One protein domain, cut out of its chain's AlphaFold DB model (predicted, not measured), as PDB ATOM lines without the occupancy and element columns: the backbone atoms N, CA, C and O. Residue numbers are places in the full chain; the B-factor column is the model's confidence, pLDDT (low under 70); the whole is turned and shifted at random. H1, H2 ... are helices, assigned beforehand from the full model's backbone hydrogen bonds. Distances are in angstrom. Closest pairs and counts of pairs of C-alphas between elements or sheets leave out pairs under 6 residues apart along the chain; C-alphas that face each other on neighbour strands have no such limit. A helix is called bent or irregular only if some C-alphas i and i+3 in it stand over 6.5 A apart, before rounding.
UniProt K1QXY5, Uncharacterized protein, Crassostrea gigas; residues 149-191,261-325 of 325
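Overview. This is residues 149 to 191 and 261 to 325 of the 325 residues of an uncharacterized protein of Crassostrea gigas (UniProt K1QXY5). Three long helices, H2, H4 and H5, stand side by side as a bundle with their centres in a triangle; H2 and H4 run the same way and H5 runs back the other way. The short H1 sits at the end of the bundle where H2 and H4 begin, the short H3 at the other end beside the last residues of H2, and a long loop, residues 287 to 304, joins H4 to H5. The printed part has 108 residues with five named helices, H1 to H5 in order along the chain, and no named strand: the class is all helix. It is compact, with a radius of gyration of the C-alphas of 14.4 A and spans of 42 by 31 by 18 A.

Arrangement. H1, residues 153 to 156, touches residues 266 to 270 of H4, residues 263 to 286; the C-alphas of Ser 155 and Gln 266 are closest, 4.9 A apart. H2, residues 159 to 180, touches H4 at a shallow tilt of 21 degrees, the same way, closest at the C-alphas of Val 173 and Leu 280, 6.0 A apart. H3, residues 182 to 187, touches H2 only at the corner, where the C-alphas of Ser 178 and Lys 185 are closest at 5.4 A. H5, residues 305 to 320, touches H2 at a shallow tilt of 16 degrees, opposite ways; the closest C-alphas are those of Glu 170 and Thr 312, 6.9 A apart. H4 and H5 are a helical hairpin at a shallow tilt of 30 degrees, with the C-alphas of Arg 272 and Trp 315 closest at 7.0 A. H1 is apart from H3 and from H5. Every O i to N i+4 pair is within hydrogen-bond range in H2 and H4; in H5 10 of 12 are, in H3 0 of 2, with 2 of 3 O i to N i+3 pairs within range, and H1 is too short for an i+4 pair.

Along the chain. H1 begins at C-alpha 153, (-6.296, -5.465, 47.309), and measures 5.3 A. H2 measures 31.5 A. H3 measures 10.1 A and is irregular, with C-alphas 183 and 186 7.2 A apart. H4, the longest helix, measures 35.0 A from C-alpha 263 at (4.729, -11.206, 48.090). H5 measures 22.2 A and ends at C-alpha 320, (9.309, 1.305, 33.319).

Size, cuts and confidence. The two farthest C-alphas, those of Gly 288 and Thr 325, are 46.3 A apart. Residues 192 to 260 are not printed, and C-alphas 191 and 261 are 23.6 A apart across this cut. The link from H4 to H5 is long, with 18 residues. The mean pLDDT of the printed part is 87.4; residues 298 to 300 and 321 to 325 are under 70.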
ATOM      1  N   LYS A 149       2.185  -5.498  57.156       88.81
ATOM      2  CA  LYS A 149       2.164  -6.939  57.484       88.81
ATOM      3  C   LYS A 149       1.428  -7.788  56.441       88.81
ATOM      4  O   LYS A 149       1.653  -8.994  56.348       88.81
ATOM      5  N   LYS A 150       0.493  -7.182  55.702       88.94
ATOM      6  CA  LYS A 150      -0.375  -7.862  54.735       88.94
ATOM      7  C   LYS A 150      -0.503  -7.035  53.450       88.94
ATOM      8  O   LYS A 150      -0.680  -5.818  53.554       88.94
ATOM      9  N   PRO A 151      -0.456  -7.677  52.270       88.62
ATOM     10  CA  PRO A 151      -0.709  -7.005  51.002       88.62
ATOM     11  C   PRO A 151      -2.167  -6.531  50.933       88.62
ATOM     12  O   PRO A 151      -3.075  -7.214  51.414       88.62
ATOM     13  N   ARG A 152      -2.404  -5.347  50.357       88.31
ATOM     14  CA  ARG A 152      -3.762  -4.821  50.119       88.31
ATOM     15  C   ARG A 152      -4.310  -5.278  48.771       88.31
ATOM     16  O   ARG A 152      -3.551  -5.681  47.897       88.31
ATOM     17  N   PHE A 153      -5.623  -5.137  48.576       85.75
ATOM     18  CA  PHE A 153      -6.296  -5.465  47.309       85.75
ATOM     19  C   PHE A 153      -5.617  -4.835  46.085       85.75
ATOM     20  O   PHE A 153      -5.454  -5.486  45.057       85.75
ATOM     21  N   SER A 154      -5.137  -3.604  46.226       85.38
ATOM     22  CA  SER A 154      -4.390  -2.897  45.192       85.38
ATOM     23  C   SER A 154      -3.197  -3.676  44.635       85.38
ATOM     24  O   SER A 154      -2.920  -3.606  43.445       85.38
ATOM     25  N   SER A 155      -2.522  -4.464  45.469       86.31
ATOM     26  CA  SER A 155      -1.381  -5.282  45.049       86.31
ATOM     27  C   SER A 155      -1.753  -6.550  44.278       86.31
ATOM     28  O   SER A 155      -0.890  -7.177  43.669       86.31
ATOM     29  N   SER A 156      -3.039  -6.909  44.278       85.81
ATOM     30  CA  SER A 156      -3.593  -8.018  43.494       85.81
ATOM     31  C   SER A 156      -4.199  -7.577  42.158       85.81
ATOM     32  O   SER A 156      -4.667  -8.417  41.394       85.81
ATOM     33  N   MET A 157      -4.206  -6.270  41.870       86.81
ATOM     34  CA  MET A 157      -4.689  -5.726  40.598       86.81
ATOM     35  C   MET A 157      -3.730  -6.066  39.450       86.81
ATOM     36  O   MET A 157      -2.569  -6.396  39.688       86.81
ATOM     37  N   SER A 158      -4.192  -5.961  38.200       86.25
ATOM     38  CA  SER A 158      -3.295  -6.075  37.044       86.25
ATOM     39  C   SER A 158      -2.236  -4.961  37.073       86.25
ATOM     40  O   SER A 158      -2.541  -3.867  37.553       86.25
ATOM     41  N   PRO A 159      -1.016  -5.182  36.546       83.62
ATOM     42  CA  PRO A 159       0.027  -4.151  36.521       83.62
ATOM     43  C   PRO A 159      -0.431  -2.828  35.890       83.62
ATOM     44  O   PRO A 159      -0.127  -1.759  36.404       83.62
ATOM     45  N   GLU A 160      -1.236  -2.892  34.830       83.69
ATOM     46  CA  GLU A 160      -1.837  -1.714  34.195       83.69
ATOM     47  C   GLU A 160      -2.784  -0.962  35.143       83.69
ATOM     48  O   GLU A 160      -2.710   0.258  35.272       83.69
ATOM     49  N   ALA A 161      -3.639  -1.685  35.868       88.31
ATOM     50  CA  ALA A 161      -4.558  -1.074  36.819       88.31
ATOM     51  C   ALA A 161      -3.822  -0.523  38.055       88.31
ATOM     52  O   ALA A 161      -4.216   0.510  38.597       88.31
ATOM     53  N   GLN A 162      -2.728  -1.168  38.477       89.62
ATOM     54  CA  GLN A 162      -1.824  -0.643  39.503       89.62
ATOM     55  C   GLN A 162      -1.174   0.669  39.044       89.62
ATOM     56  O   GLN A 162      -1.189   1.644  39.794       89.62
ATOM     57  N   PHE A 163      -0.670   0.711  37.806       88.69
ATOM     58  CA  PHE A 163      -0.086   1.907  37.200       88.69
ATOM     59  C   PHE A 163      -1.099   3.054  37.125       88.69
ATOM     60  O   PHE A 163      -0.829   4.148  37.618       88.69
ATOM     61  N   ALA A 164      -2.286   2.797  36.565       90.25
ATOM     62  CA  ALA A 164      -3.343   3.797  36.425       90.25
ATOM     63  C   ALA A 164      -3.763   4.379  37.785       90.25
ATOM     64  O   ALA A 164      -3.909   5.591  37.934       90.25
ATOM     65  N   MET A 165      -3.891   3.523  38.801       92.62
ATOM     66  CA  MET A 165      -4.188   3.948  40.167       92.62
ATOM     67  C   MET A 165      -3.071   4.820  40.755       92.62
ATOM     68  O   MET A 165      -3.360   5.895  41.278       92.62
ATOM     69  N   MET A 166      -1.804   4.398  40.657       93.00
ATOM     70  CA  MET A 166      -0.658   5.182  41.147       93.00
ATOM     71  C   MET A 166      -0.551   6.537  40.447       93.00
ATOM     72  O   MET A 166      -0.303   7.550  41.102       93.00
ATOM     73  N   LYS A 167      -0.817   6.575  39.138       92.94
ATOM     74  CA  LYS A 167      -0.847   7.813  38.362       92.94
ATOM     75  C   LYS A 167      -1.969   8.749  38.817       92.94
ATOM     76  O   LYS A 167      -1.718   9.933  39.010       92.94
ATOM     77  N   GLY A 168      -3.166   8.219  39.077       94.44
ATOM     78  CA  GLY A 168      -4.271   9.005  39.632       94.44
ATOM     79  C   GLY A 168      -3.937   9.627  40.992       94.44
ATOM     80  O   GLY A 168      -4.269  10.785  41.244       94.44
ATOM     81  N   TYR A 169      -3.217   8.895  41.851       95.38
ATOM     82  CA  TYR A 169      -2.693   9.455  43.100       95.38
ATOM     83  C   TYR A 169      -1.635  10.538  42.855       95.38
ATOM     84  O   TYR A 169      -1.688  11.572  43.516       95.38
ATOM     85  N   GLU A 170      -0.707  10.335  41.911       95.62
ATOM     86  CA  GLU A 170       0.310  11.340  41.564       95.62
ATOM     87  C   GLU A 170      -0.347  12.649  41.133       95.62
ATOM     88  O   GLU A 170       0.019  13.711  41.634       95.62
ATOM     89  N   ASP A 171      -1.342  12.571  40.251       95.44
ATOM     90  CA  ASP A 171      -2.022  13.745  39.711       95.44
ATOM     91  C   ASP A 171      -2.829  14.487  40.785       95.44
ATOM     92  O   ASP A 171      -2.808  15.718  40.826       95.44
ATOM     93  N   ASN A 172      -3.479  13.757  41.698       95.94
ATOM     94  CA  ASN A 172      -4.229  14.356  42.803       95.94
ATOM     95  C   ASN A 172      -3.297  15.044  43.815       95.94
ATOM     96  O   ASN A 172      -3.498  16.212  44.151       95.94
ATOM     97  N   VAL A 173      -2.227  14.357  44.239       95.56
ATOM     98  CA  VAL A 173      -1.221  14.930  45.147       95.56
ATOM     99  C   VAL A 173      -0.563  16.149  44.503       95.56
ATOM    100  O   VAL A 173      -0.476  17.198  45.134       95.56
ATOM    101  N   TYR A 174      -0.158  16.054  43.234       96.31
ATOM    102  CA  TYR A 174       0.423  17.175  42.500       96.31
ATOM    103  C   TYR A 174      -0.530  18.369  42.424       96.31
ATOM    104  O   TYR A 174      -0.109  19.503  42.668       96.31
ATOM    105  N   GLY A 175      -1.801  18.123  42.090       95.75
ATOM    106  CA  GLY A 175      -2.830  19.158  42.013       95.75
ATOM    107  C   GLY A 175      -3.000  19.880  43.346       95.75
ATOM    108  O   GLY A 175      -2.930  21.106  43.381       95.75
ATOM    109  N   LYS A 176      -3.116  19.119  44.442       95.25
ATOM    110  CA  LYS A 176      -3.249  19.656  45.801       95.25
ATOM    111  C   LYS A 176      -2.004  20.416  46.270       95.25
ATOM    112  O   LYS A 176      -2.132  21.518  46.790       95.25
ATOM    113  N   ILE A 177      -0.790  19.902  46.045       94.75
ATOM    114  CA  ILE A 177       0.436  20.650  46.389       94.75
ATOM    115  C   ILE A 177       0.509  21.943  45.568       94.75
ATOM    116  O   ILE A 177       0.806  23.001  46.117       94.75
ATOM    117  N   SER A 178       0.195  21.882  44.271       95.31
ATOM    118  CA  SER A 178       0.246  23.050  43.387       95.31
ATOM    119  C   SER A 178      -0.782  24.121  43.757       95.31
ATOM    120  O   SER A 178      -0.501  25.300  43.554       95.31
ATOM    121  N   SER A 179      -1.953  23.736  44.283       94.62
ATOM    122  CA  SER A 179      -2.969  24.683  44.756       94.62
ATOM    123  C   SER A 179      -2.618  25.288  46.111       94.62
ATOM    124  O   SER A 179      -2.776  26.489  46.297       94.62
ATOM    125  N   THR A 180      -2.128  24.474  47.050       92.50
ATOM    126  CA  THR A 180      -1.859  24.919  48.428       92.50
ATOM    127  C   THR A 180      -0.511  25.641  48.547       92.50
ATOM    128  O   THR A 180      -0.352  26.513  49.394       92.50
ATOM    129  N   GLN A 181       0.477  25.293  47.713       93.50
ATOM    130  CA  GLN A 181       1.842  25.834  47.748       93.50
ATOM    131  C   GLN A 181       2.343  26.154  46.328       93.50
ATOM    132  O   GLN A 181       3.176  25.419  45.778       93.50
ATOM    133  N   PRO A 182       1.885  27.256  45.709       94.94
ATOM    134  CA  PRO A 182       2.251  27.598  44.334       94.94
ATOM    135  C   PRO A 182       3.763  27.813  44.144       94.94
ATOM    136  O   PRO A 182       4.297  27.467  43.092       94.94
ATOM    137  N   GLU A 183       4.474  28.286  45.173       96.00
ATOM    138  CA  GLU A 183       5.938  28.463  45.167       96.00
ATOM    139  C   GLU A 183       6.706  27.149  44.977       96.00
ATOM    140  O   GLU A 183       7.824  27.126  44.464       96.00
ATOM    141  N   SER A 184       6.095  26.032  45.370       93.88
ATOM    142  CA  SER A 184       6.709  24.708  45.300       93.88
ATOM    143  C   SER A 184       6.600  24.073  43.905       93.88
ATOM    144  O   SER A 184       7.392  23.196  43.552       93.88
ATOM    145  N   LYS A 185       5.659  24.557  43.079       94.19
ATOM    146  CA  LYS A 185       5.328  24.039  41.746       94.19
ATOM    147  C   LYS A 185       6.524  23.841  40.800       94.19
ATOM    148  O   LYS A 185       6.583  22.767  40.199       94.19
ATOM    149  N   PRO A 186       7.482  24.781  40.640       95.88
ATOM    150  CA  PRO A 186       8.626  24.578  39.741       95.88
ATOM    151  C   PRO A 186       9.567  23.456  40.201       95.88
ATOM    152  O   PRO A 186      10.320  22.909  39.397       95.88
ATOM    153  N   PHE A 187       9.517  23.084  41.481       95.62
ATOM    154  CA  PHE A 187      10.338  22.016  42.043       95.62
ATOM    155  C   PHE A 187       9.658  20.644  41.970       95.62
ATOM    156  O   PHE A 187      10.327  19.630  42.174       95.62
ATOM    157  N   LEU A 188       8.357  20.584  41.667       94.56
ATOM    158  CA  LEU A 188       7.617  19.335  41.514       94.56
ATOM    159  C   LEU A 188       7.888  18.712  40.141       94.56
ATOM    160  O   LEU A 188       7.622  19.302  39.094       94.56
ATOM    161  N   ARG A 189       8.382  17.477  40.143       93.06
ATOM    162  CA  ARG A 189       8.664  16.686  38.946       93.06
ATOM    163  C   ARG A 189       7.592  15.621  38.781       93.06
ATOM    164  O   ARG A 189       7.518  14.685  39.570       93.06
ATOM    165  N   ARG A 190       6.792  15.755  37.726       89.50
ATOM    166  CA  ARG A 190       5.829  14.728  37.313       89.50
ATOM    167  C   ARG A 190       6.484  13.734  36.373       89.50
ATOM    168  O   ARG A 190       7.266  14.119  35.500       89.50
ATOM    169  N   ASN A 191       6.109  12.469  36.507       83.06
ATOM    170  CA  ASN A 191       6.488  11.475  35.515       83.06
ATOM    171  C   ASN A 191       5.547  11.561  34.320       83.06
ATOM    172  O   ASN A 191       4.330  11.706  34.469       83.06
ATOM    173  N   VAL A 261       3.018 -12.176  41.262       76.31
ATOM    174  CA  VAL A 261       3.784 -11.060  41.798       76.31
ATOM    175  C   VAL A 261       4.306 -11.542  43.150       76.31
ATOM    176  O   VAL A 261       3.476 -11.864  44.007       76.31
ATOM    177  N   PRO A 262       5.635 -11.617  43.357       84.94
ATOM    178  CA  PRO A 262       6.208 -12.001  44.642       84.94
ATOM    179  C   PRO A 262       5.599 -11.187  45.782       84.94
ATOM    180  O   PRO A 262       5.316  -9.993  45.624       84.94
ATOM    181  N   LYS A 263       5.389 -11.826  46.934       86.88
ATOM    182  CA  LYS A 263       4.729 -11.206  48.090       86.88
ATOM    183  C   LYS A 263       5.433  -9.914  48.508       86.88
ATOM    184  O   LYS A 263       4.776  -8.940  48.854       86.88
ATOM    185  N   GLU A 264       6.753  -9.884  48.416       87.31
ATOM    186  CA  GLU A 264       7.597  -8.738  48.739       87.31
ATOM    187  C   GLU A 264       7.230  -7.533  47.864       87.31
ATOM    188  O   GLU A 264       6.977  -6.449  48.385       87.31
ATOM    189  N   LYS A 265       7.069  -7.740  46.550       85.62
ATOM    190  CA  LYS A 265       6.628  -6.688  45.619       85.62
ATOM    191  C   LYS A 265       5.213  -6.205  45.933       85.62
ATOM    192  O   LYS A 265       4.942  -5.008  45.883       85.62
ATOM    193  N   GLN A 266       4.319  -7.113  46.323       89.38
ATOM    194  CA  GLN A 266       2.963  -6.739  46.739       89.38
ATOM    195  C   GLN A 266       2.963  -5.851  47.995       89.38
ATOM    196  O   GLN A 266       2.176  -4.901  48.093       89.38
ATOM    197  N   LEU A 267       3.844  -6.141  48.958       90.62
ATOM    198  CA  LEU A 267       4.004  -5.337  50.171       90.62
ATOM    199  C   LEU A 267       4.597  -3.958  49.869       90.62
ATOM    200  O   LEU A 267       4.095  -2.966  50.400       90.62
ATOM    201  N   VAL A 268       5.597  -3.881  48.986       90.56
ATOM    202  CA  VAL A 268       6.181  -2.606  48.536       90.56
ATOM    203  C   VAL A 268       5.121  -1.737  47.863       90.56
ATOM    204  O   VAL A 268       4.915  -0.600  48.277       90.56
ATOM    205  N   LEU A 269       4.350  -2.281  46.918       90.00
ATOM    206  CA  LEU A 269       3.268  -1.530  46.274       90.00
ATOM    207  C   LEU A 269       2.205  -1.063  47.280       90.00
ATOM    208  O   LEU A 269       1.716   0.067  47.220       90.00
ATOM    209  N   THR A 270       1.870  -1.918  48.248       91.81
ATOM    210  CA  THR A 270       0.962  -1.550  49.340       91.81
ATOM    211  C   THR A 270       1.506  -0.361  50.137       91.81
ATOM    212  O   THR A 270       0.746   0.553  50.458       91.81
ATOM    213  N   TYR A 271       2.810  -0.347  50.424       92.50
ATOM    214  CA  TYR A 271       3.481   0.774  51.077       92.50
ATOM    215  C   TYR A 271       3.449   2.053  50.225       92.50
ATOM    216  O   TYR A 271       3.112   3.115  50.741       92.50
ATOM    217  N   ARG A 272       3.718   1.968  48.915       91.44
ATOM    218  CA  ARG A 272       3.696   3.129  48.000       91.44
ATOM    219  C   ARG A 272       2.335   3.816  47.969       91.44
ATOM    220  O   ARG A 272       2.256   5.039  48.083       91.44
ATOM    221  N   LEU A 273       1.272   3.026  47.860       92.75
ATOM    222  CA  LEU A 273      -0.101   3.530  47.907       92.75
ATOM    223  C   LEU A 273      -0.429   4.132  49.262       92.75
ATOM    224  O   LEU A 273      -1.098   5.156  49.351       92.75
ATOM    225  N   GLN A 274       0.064   3.505  50.325       92.62
ATOM    226  CA  GLN A 274      -0.136   4.021  51.659       92.62
ATOM    227  C   GLN A 274       0.531   5.386  51.852       92.62
ATOM    228  O   GLN A 274      -0.102   6.301  52.370       92.62
ATOM    229  N   SER A 275       1.763   5.536  51.370       92.94
ATOM    230  CA  SER A 275       2.481   6.808  51.358       92.94
ATOM    231  C   SER A 275       1.735   7.876  50.552       92.94
ATOM    232  O   SER A 275       1.651   9.017  50.998       92.94
ATOM    233  N   ALA A 276       1.120   7.509  49.423       94.12
ATOM    234  CA  ALA A 276       0.299   8.427  48.636       94.12
ATOM    235  C   ALA A 276      -0.932   8.929  49.409       94.12
ATOM    236  O   ALA A 276      -1.215  10.125  49.427       94.12
ATOM    237  N   MET A 277      -1.642   8.020  50.085       93.88
ATOM    238  CA  MET A 277      -2.783   8.375  50.934       93.88
ATOM    239  C   MET A 277      -2.368   9.262  52.110       93.88
ATOM    240  O   MET A 277      -3.039  10.245  52.396       93.88
ATOM    241  N   ASP A 278      -1.246   8.945  52.755       92.75
ATOM    242  CA  ASP A 278      -0.727   9.717  53.885       92.75
ATOM    243  C   ASP A 278      -0.305  11.141  53.444       92.75
ATOM    244  O   ASP A 278      -0.553  12.110  54.166       92.75
ATOM    245  N   MET A 279       0.241  11.306  52.227       93.81
ATOM    246  CA  MET A 279       0.464  12.627  51.620       93.81
ATOM    247  C   MET A 279      -0.856  13.374  51.382       93.81
ATOM    248  O   MET A 279      -0.986  14.535  51.757       93.81
ATOM    249  N   LEU A 280      -1.873  12.724  50.809       94.00
ATOM    250  CA  LEU A 280      -3.177  13.369  50.613       94.00
ATOM    251  C   LEU A 280      -3.815  13.810  51.936       94.00
ATOM    252  O   LEU A 280      -4.306  14.932  52.019       94.00
ATOM    253  N   ASP A 281      -3.773  12.976  52.973       93.12
ATOM    254  CA  ASP A 281      -4.313  13.316  54.295       93.12
ATOM    255  C   ASP A 281      -3.545  14.461  54.967       93.12
ATOM    256  O   ASP A 281      -4.134  15.287  55.668       93.12
ATOM    257  N   THR A 282      -2.239  14.552  54.714       92.19
ATOM    258  CA  THR A 282      -1.420  15.681  55.167       92.19
ATOM    259  C   THR A 282      -1.848  16.986  54.487       92.19
ATOM    260  O   THR A 282      -1.976  18.013  55.150       92.19
ATOM    261  N   LEU A 283      -2.129  16.952  53.179       92.19
ATOM    262  CA  LEU A 283      -2.630  18.119  52.442       92.19
ATOM    263  C   LEU A 283      -4.041  18.511  52.892       92.19
ATOM    264  O   LEU A 283      -4.287  19.688  53.128       92.19
ATOM    265  N   ARG A 284      -4.927  17.533  53.115       91.75
ATOM    266  CA  ARG A 284      -6.271  17.754  53.681       91.75
ATOM    267  C   ARG A 284      -6.225  18.432  55.045       91.75
ATOM    268  O   ARG A 284      -6.961  19.380  55.283       91.75
ATOM    269  N   SER A 285      -5.311  17.988  55.909       88.88
ATOM    270  CA  SER A 285      -5.130  18.586  57.235       88.88
ATOM    271  C   SER A 285      -4.721  20.063  57.152       88.88
ATOM    272  O   SER A 285      -5.106  20.853  58.012       88.88
ATOM    273  N   ASN A 286      -3.973  20.456  56.113       87.06
ATOM    274  CA  ASN A 286      -3.615  21.857  55.872       87.06
ATOM    275  C   ASN A 286      -4.804  22.687  55.357       87.06
ATOM    276  O   ASN A 286      -4.887  23.868  55.680       87.06
ATOM    277  N   ASP A 287      -5.738  22.061  54.635       88.06
ATOM    278  CA  ASP A 287      -6.999  22.667  54.181       88.06
ATOM    279  C   ASP A 287      -8.056  22.748  55.316       88.06
ATOM    280  O   ASP A 287      -9.149  23.277  55.117       88.06
ATOM    281  N   GLY A 288      -7.755  22.231  56.517       88.31
ATOM    282  CA  GLY A 288      -8.693  22.158  57.645       88.31
ATOM    283  C   GLY A 288      -9.678  20.984  57.572       88.31
ATOM    284  O   GLY A 288     -10.591  20.894  58.391       88.31
ATOM    285  N   GLU A 289      -9.495  20.069  56.617       89.25
ATOM    286  CA  GLU A 289     -10.273  18.836  56.516       89.25
ATOM    287  C   GLU A 289      -9.738  17.760  57.476       89.25
ATOM    288  O   GLU A 289      -8.542  17.672  57.763       89.25
ATOM    289  N   ASN A 290     -10.627  16.880  57.940       88.69
ATOM    290  CA  ASN A 290     -10.233  15.764  58.798       88.69
ATOM    291  C   ASN A 290      -9.435  14.711  57.999       88.69
ATOM    292  O   ASN A 290      -9.912  14.257  56.951       88.69
ATOM    293  N   PRO A 291      -8.261  14.265  58.492       88.81
ATOM    294  CA  PRO A 291      -7.507  13.194  57.851       88.81
ATOM    295  C   PRO A 291      -8.291  11.878  57.912       88.81
ATOM    296  O   PRO A 291      -8.916  11.554  58.925       88.81
ATOM    297  N   LEU A 292      -8.234  11.091  56.836       88.69
ATOM    298  CA  LEU A 292      -8.879   9.775  56.787       88.69
ATOM    299  C   LEU A 292      -8.034   8.704  57.492       88.69
ATOM    300  O   LEU A 292      -8.562   7.758  58.080       88.69
ATOM    301  N   SER A 293      -6.710   8.828  57.411       84.25
ATOM    302  CA  SER A 293      -5.740   7.918  58.009       84.25
ATOM    303  C   SER A 293      -5.489   8.284  59.477       84.25
ATOM    304  O   SER A 293      -4.974   9.367  59.760       84.25
ATOM    305  N   PRO A 294      -5.706   7.361  60.436       85.44
ATOM    306  CA  PRO A 294      -5.406   7.603  61.852       85.44
ATOM    307  C   PRO A 294      -3.900   7.743  62.139       85.44
ATOM    308  O   PRO A 294      -3.501   8.056  63.260       85.44
ATOM    309  N   ARG A 295      -3.039   7.481  61.144       84.69
ATOM    310  CA  ARG A 295      -1.584   7.658  61.261       84.69
ATOM    311  C   ARG A 295      -1.159   9.117  61.187       84.69
ATOM    312  O   ARG A 295      -0.127   9.463  61.759       84.69
ATOM    313  N   ILE A 296      -1.927   9.951  60.491       84.69
ATOM    314  CA  ILE A 296      -1.634  11.374  60.363       84.69
ATOM    315  C   ILE A 296      -2.235  12.075  61.575       84.69
ATOM    316  O   ILE A 296      -3.398  12.465  61.606       84.69
ATOM    317  N   LYS A 297      -1.424  12.188  62.626       78.38
ATOM    318  CA  LYS A 297      -1.777  12.930  63.837       78.38
ATOM    319  C   LYS A 297      -1.578  14.418  63.570       78.38
ATOM    320  O   LYS A 297      -0.503  14.907  63.878       78.38
ATOM    321  N   SER A 298      -2.559  15.052  62.920       63.56
ATOM    322  CA  SER A 298      -2.875  16.496  62.767       63.56
ATOM    323  C   SER A 298      -1.808  17.583  63.039       63.56
ATOM    324  O   SER A 298      -2.148  18.711  63.399       63.56
ATOM    325  N   ALA A 299      -0.522  17.305  62.886       61.97
ATOM    326  CA  ALA A 299       0.531  18.296  62.909       61.97
ATOM    327  C   ALA A 299       0.625  18.848  61.493       61.97
ATOM    328  O   ALA A 299       0.625  18.074  60.539       61.97
ATOM    329  N   ARG A 300       0.681  20.174  61.362       67.38
ATOM    330  CA  ARG A 300       0.849  20.908  60.099       67.38
ATOM    331  C   ARG A 300       2.195  20.568  59.442       67.38
ATOM    332  O   ARG A 300       3.107  21.391  59.409       67.38
ATOM    333  N   SER A 301       2.373  19.335  58.986       78.56
ATOM    334  CA  SER A 301       3.542  18.934  58.224       78.56
ATOM    335  C   SER A 301       3.329  19.389  56.791       78.56
ATOM    336  O   SER A 301       2.446  18.913  56.083       78.56
ATOM    337  N   VAL A 302       4.136  20.348  56.367       86.94
ATOM    338  CA  VAL A 302       4.206  20.767  54.972       86.94
ATOM    339  C   VAL A 302       4.918  19.662  54.196       86.94
ATOM    340  O   VAL A 302       6.054  19.316  54.524       86.94
ATOM    341  N   ILE A 303       4.261  19.110  53.175       89.69
ATOM    342  CA  ILE A 303       4.906  18.150  52.270       89.69
ATOM    343  C   ILE A 303       5.984  18.882  51.489       89.69
ATOM    344  O   ILE A 303       5.701  19.860  50.796       89.69
ATOM    345  N   LYS A 304       7.217  18.390  51.574       91.50
ATOM    346  CA  LYS A 304       8.334  18.969  50.825       91.50
ATOM    347  C   LYS A 304       8.312  18.451  49.383       91.50
ATOM    348  O   LYS A 304       8.102  17.255  49.182       91.50
ATOM    349  N   PRO A 305       8.650  19.275  48.371       90.38
ATOM    350  CA  PRO A 305       8.752  18.821  46.977       90.38
ATOM    351  C   PRO A 305       9.664  17.610  46.792       90.38
ATOM    352  O   PRO A 305       9.413  16.749  45.954       90.38
ATOM    353  N   VAL A 306      10.713  17.524  47.613       91.94
ATOM    354  CA  VAL A 306      11.651  16.400  47.629       91.94
ATOM    355  C   VAL A 306      10.938  15.082  47.939       91.94
ATOM    356  O   VAL A 306      11.191  14.099  47.253       91.94
ATOM    357  N   GLU A 307      10.016  15.060  48.903       91.69
ATOM    358  CA  GLU A 307       9.283  13.850  49.300       91.69
ATOM    359  C   GLU A 307       8.351  13.380  48.179       91.69
ATOM    360  O   GLU A 307       8.371  12.206  47.805       91.69
ATOM    361  N   PHE A 308       7.605  14.311  47.575       94.44
ATOM    362  CA  PHE A 308       6.757  14.018  46.418       94.44
ATOM    363  C   PHE A 308       7.575  13.471  45.241       94.44
ATOM    364  O   PHE A 308       7.213  12.453  44.648       94.44
ATOM    365  N   ASN A 309       8.696  14.117  44.912       94.31
ATOM    366  CA  ASN A 309       9.551  13.708  43.799       94.31
ATOM    367  C   ASN A 309      10.176  12.334  44.035       94.31
ATOM    368  O   ASN A 309      10.220  11.521  43.115       94.31
ATOM    369  N   GLN A 310      10.639  12.065  45.258       92.38
ATOM    370  CA  GLN A 310      11.191  10.767  45.637       92.38
ATOM    371  C   GLN A 310      10.137   9.667  45.528       92.38
ATOM    372  O   GLN A 310      10.392   8.641  44.900       92.38
ATOM    373  N   TRP A 311       8.936   9.896  46.069       93.31
ATOM    374  CA  TRP A 311       7.827   8.953  45.938       93.31
ATOM    375  C   TRP A 311       7.491   8.691  44.464       93.31
ATOM    376  O   TRP A 311       7.413   7.533  44.052       93.31
ATOM    377  N   THR A 312       7.376   9.758  43.667       92.88
ATOM    378  CA  THR A 312       7.032   9.710  42.241       92.88
ATOM    379  C   THR A 312       8.073   8.935  41.434       92.88
ATOM    380  O   THR A 312       7.730   8.059  40.644       92.88
ATOM    381  N   GLN A 313       9.363   9.209  41.643       91.00
ATOM    382  CA  GLN A 313      10.451   8.484  40.980       91.00
ATOM    383  C   GLN A 313      10.485   7.008  41.361       91.00
ATOM    384  O   GLN A 313      10.683   6.157  40.497       91.00
ATOM    385  N   ALA A 314      10.296   6.708  42.644       89.06
ATOM    386  CA  ALA A 314      10.438   5.351  43.130       89.06
ATOM    387  C   ALA A 314       9.360   4.427  42.547       89.06
ATOM    388  O   ALA A 314       9.680   3.356  42.044       89.06
ATOM    389  N   TRP A 315       8.093   4.862  42.514       88.88
ATOM    390  CA  TRP A 315       7.056   4.012  41.928       88.88
ATOM    391  C   TRP A 315       7.167   3.911  40.402       88.88
ATOM    392  O   TRP A 315       6.853   2.864  39.845       88.88
ATOM    393  N   SER A 316       7.632   4.945  39.691       88.50
ATOM    394  CA  SER A 316       7.672   4.888  38.222       88.50
ATOM    395  C   SER A 316       8.747   3.967  37.664       88.50
ATOM    396  O   SER A 316       8.535   3.372  36.604       88.50
ATOM    397  N   LYS A 317       9.870   3.795  38.369       85.44
ATOM    398  CA  LYS A 317      10.899   2.812  38.006       85.44
ATOM    399  C   LYS A 317      10.332   1.392  37.935       85.44
ATOM    400  O   LYS A 317      10.663   0.655  37.007       85.44
ATOM    401  N   GLU A 318       9.430   1.039  38.856       78.69
ATOM    402  CA  GLU A 318       8.817  -0.294  38.929       78.69
ATOM    403  C   GLU A 318       8.027  -0.639  37.652       78.69
ATOM    404  O   GLU A 318       8.047  -1.786  37.199       78.69
ATOM    405  N   PHE A 319       7.394   0.356  37.019       79.19
ATOM    406  CA  PHE A 319       6.584   0.155  35.811       79.19
ATOM    407  C   PHE A 319       7.352   0.376  34.501       79.19
ATOM    408  O   PHE A 319       6.985  -0.203  33.481       79.19
ATOM    409  N   GLN A 320       8.453   1.137  34.507       73.62
ATOM    410  CA  GLN A 320       9.309   1.305  33.319       73.62
ATOM    411  C   GLN A 320      10.004   0.005  32.888       73.62
ATOM    412  O   GLN A 320      10.351  -0.163  31.719       73.62
ATOM    413  N   LEU A 321      10.229  -0.920  33.823       55.41
ATOM    414  CA  LEU A 321      10.856  -2.209  33.525       55.41
ATOM    415  C   LEU A 321       9.913  -3.166  32.784       55.41
ATOM    416  O   LEU A 321      10.392  -4.034  32.057       55.41
ATOM    417  N   ALA A 322       8.596  -2.992  32.917       53.09
ATOM    418  CA  ALA A 322       7.608  -3.876  32.302       53.09
ATOM    419  C   ALA A 322       7.412  -3.626  30.795       53.09
ATOM    420  O   ALA A 322       6.892  -4.488  30.099       53.09
ATOM    421  N   THR A 323       7.832  -2.470  30.273       51.00
ATOM    422  CA  THR A 323       7.573  -2.076  28.876       51.00
ATOM    423  C   THR A 323       8.717  -2.408  27.912       51.00
ATOM    424  O   THR A 323       8.640  -2.050  26.741       51.00
ATOM    425  N   LYS A 324       9.813  -3.014  28.393       49.91
ATOM    426  CA  LYS A 324      11.015  -3.323  27.589       49.91
ATOM    427  C   LYS A 324      11.148  -4.797  27.178       49.91
ATOM    428  O   LYS A 324      12.182  -5.157  26.619       49.91
ATOM    429  N   THR A 325      10.154  -5.630  27.465       42.00
ATOM    430  CA  THR A 325      10.107  -7.052  27.079       42.00
ATOM    431  C   THR A 325       9.181  -7.262  25.902       42.00
ATOM    432  O   THR A 325       9.600  -7.954  24.954       42.00
TER     433      THR A 325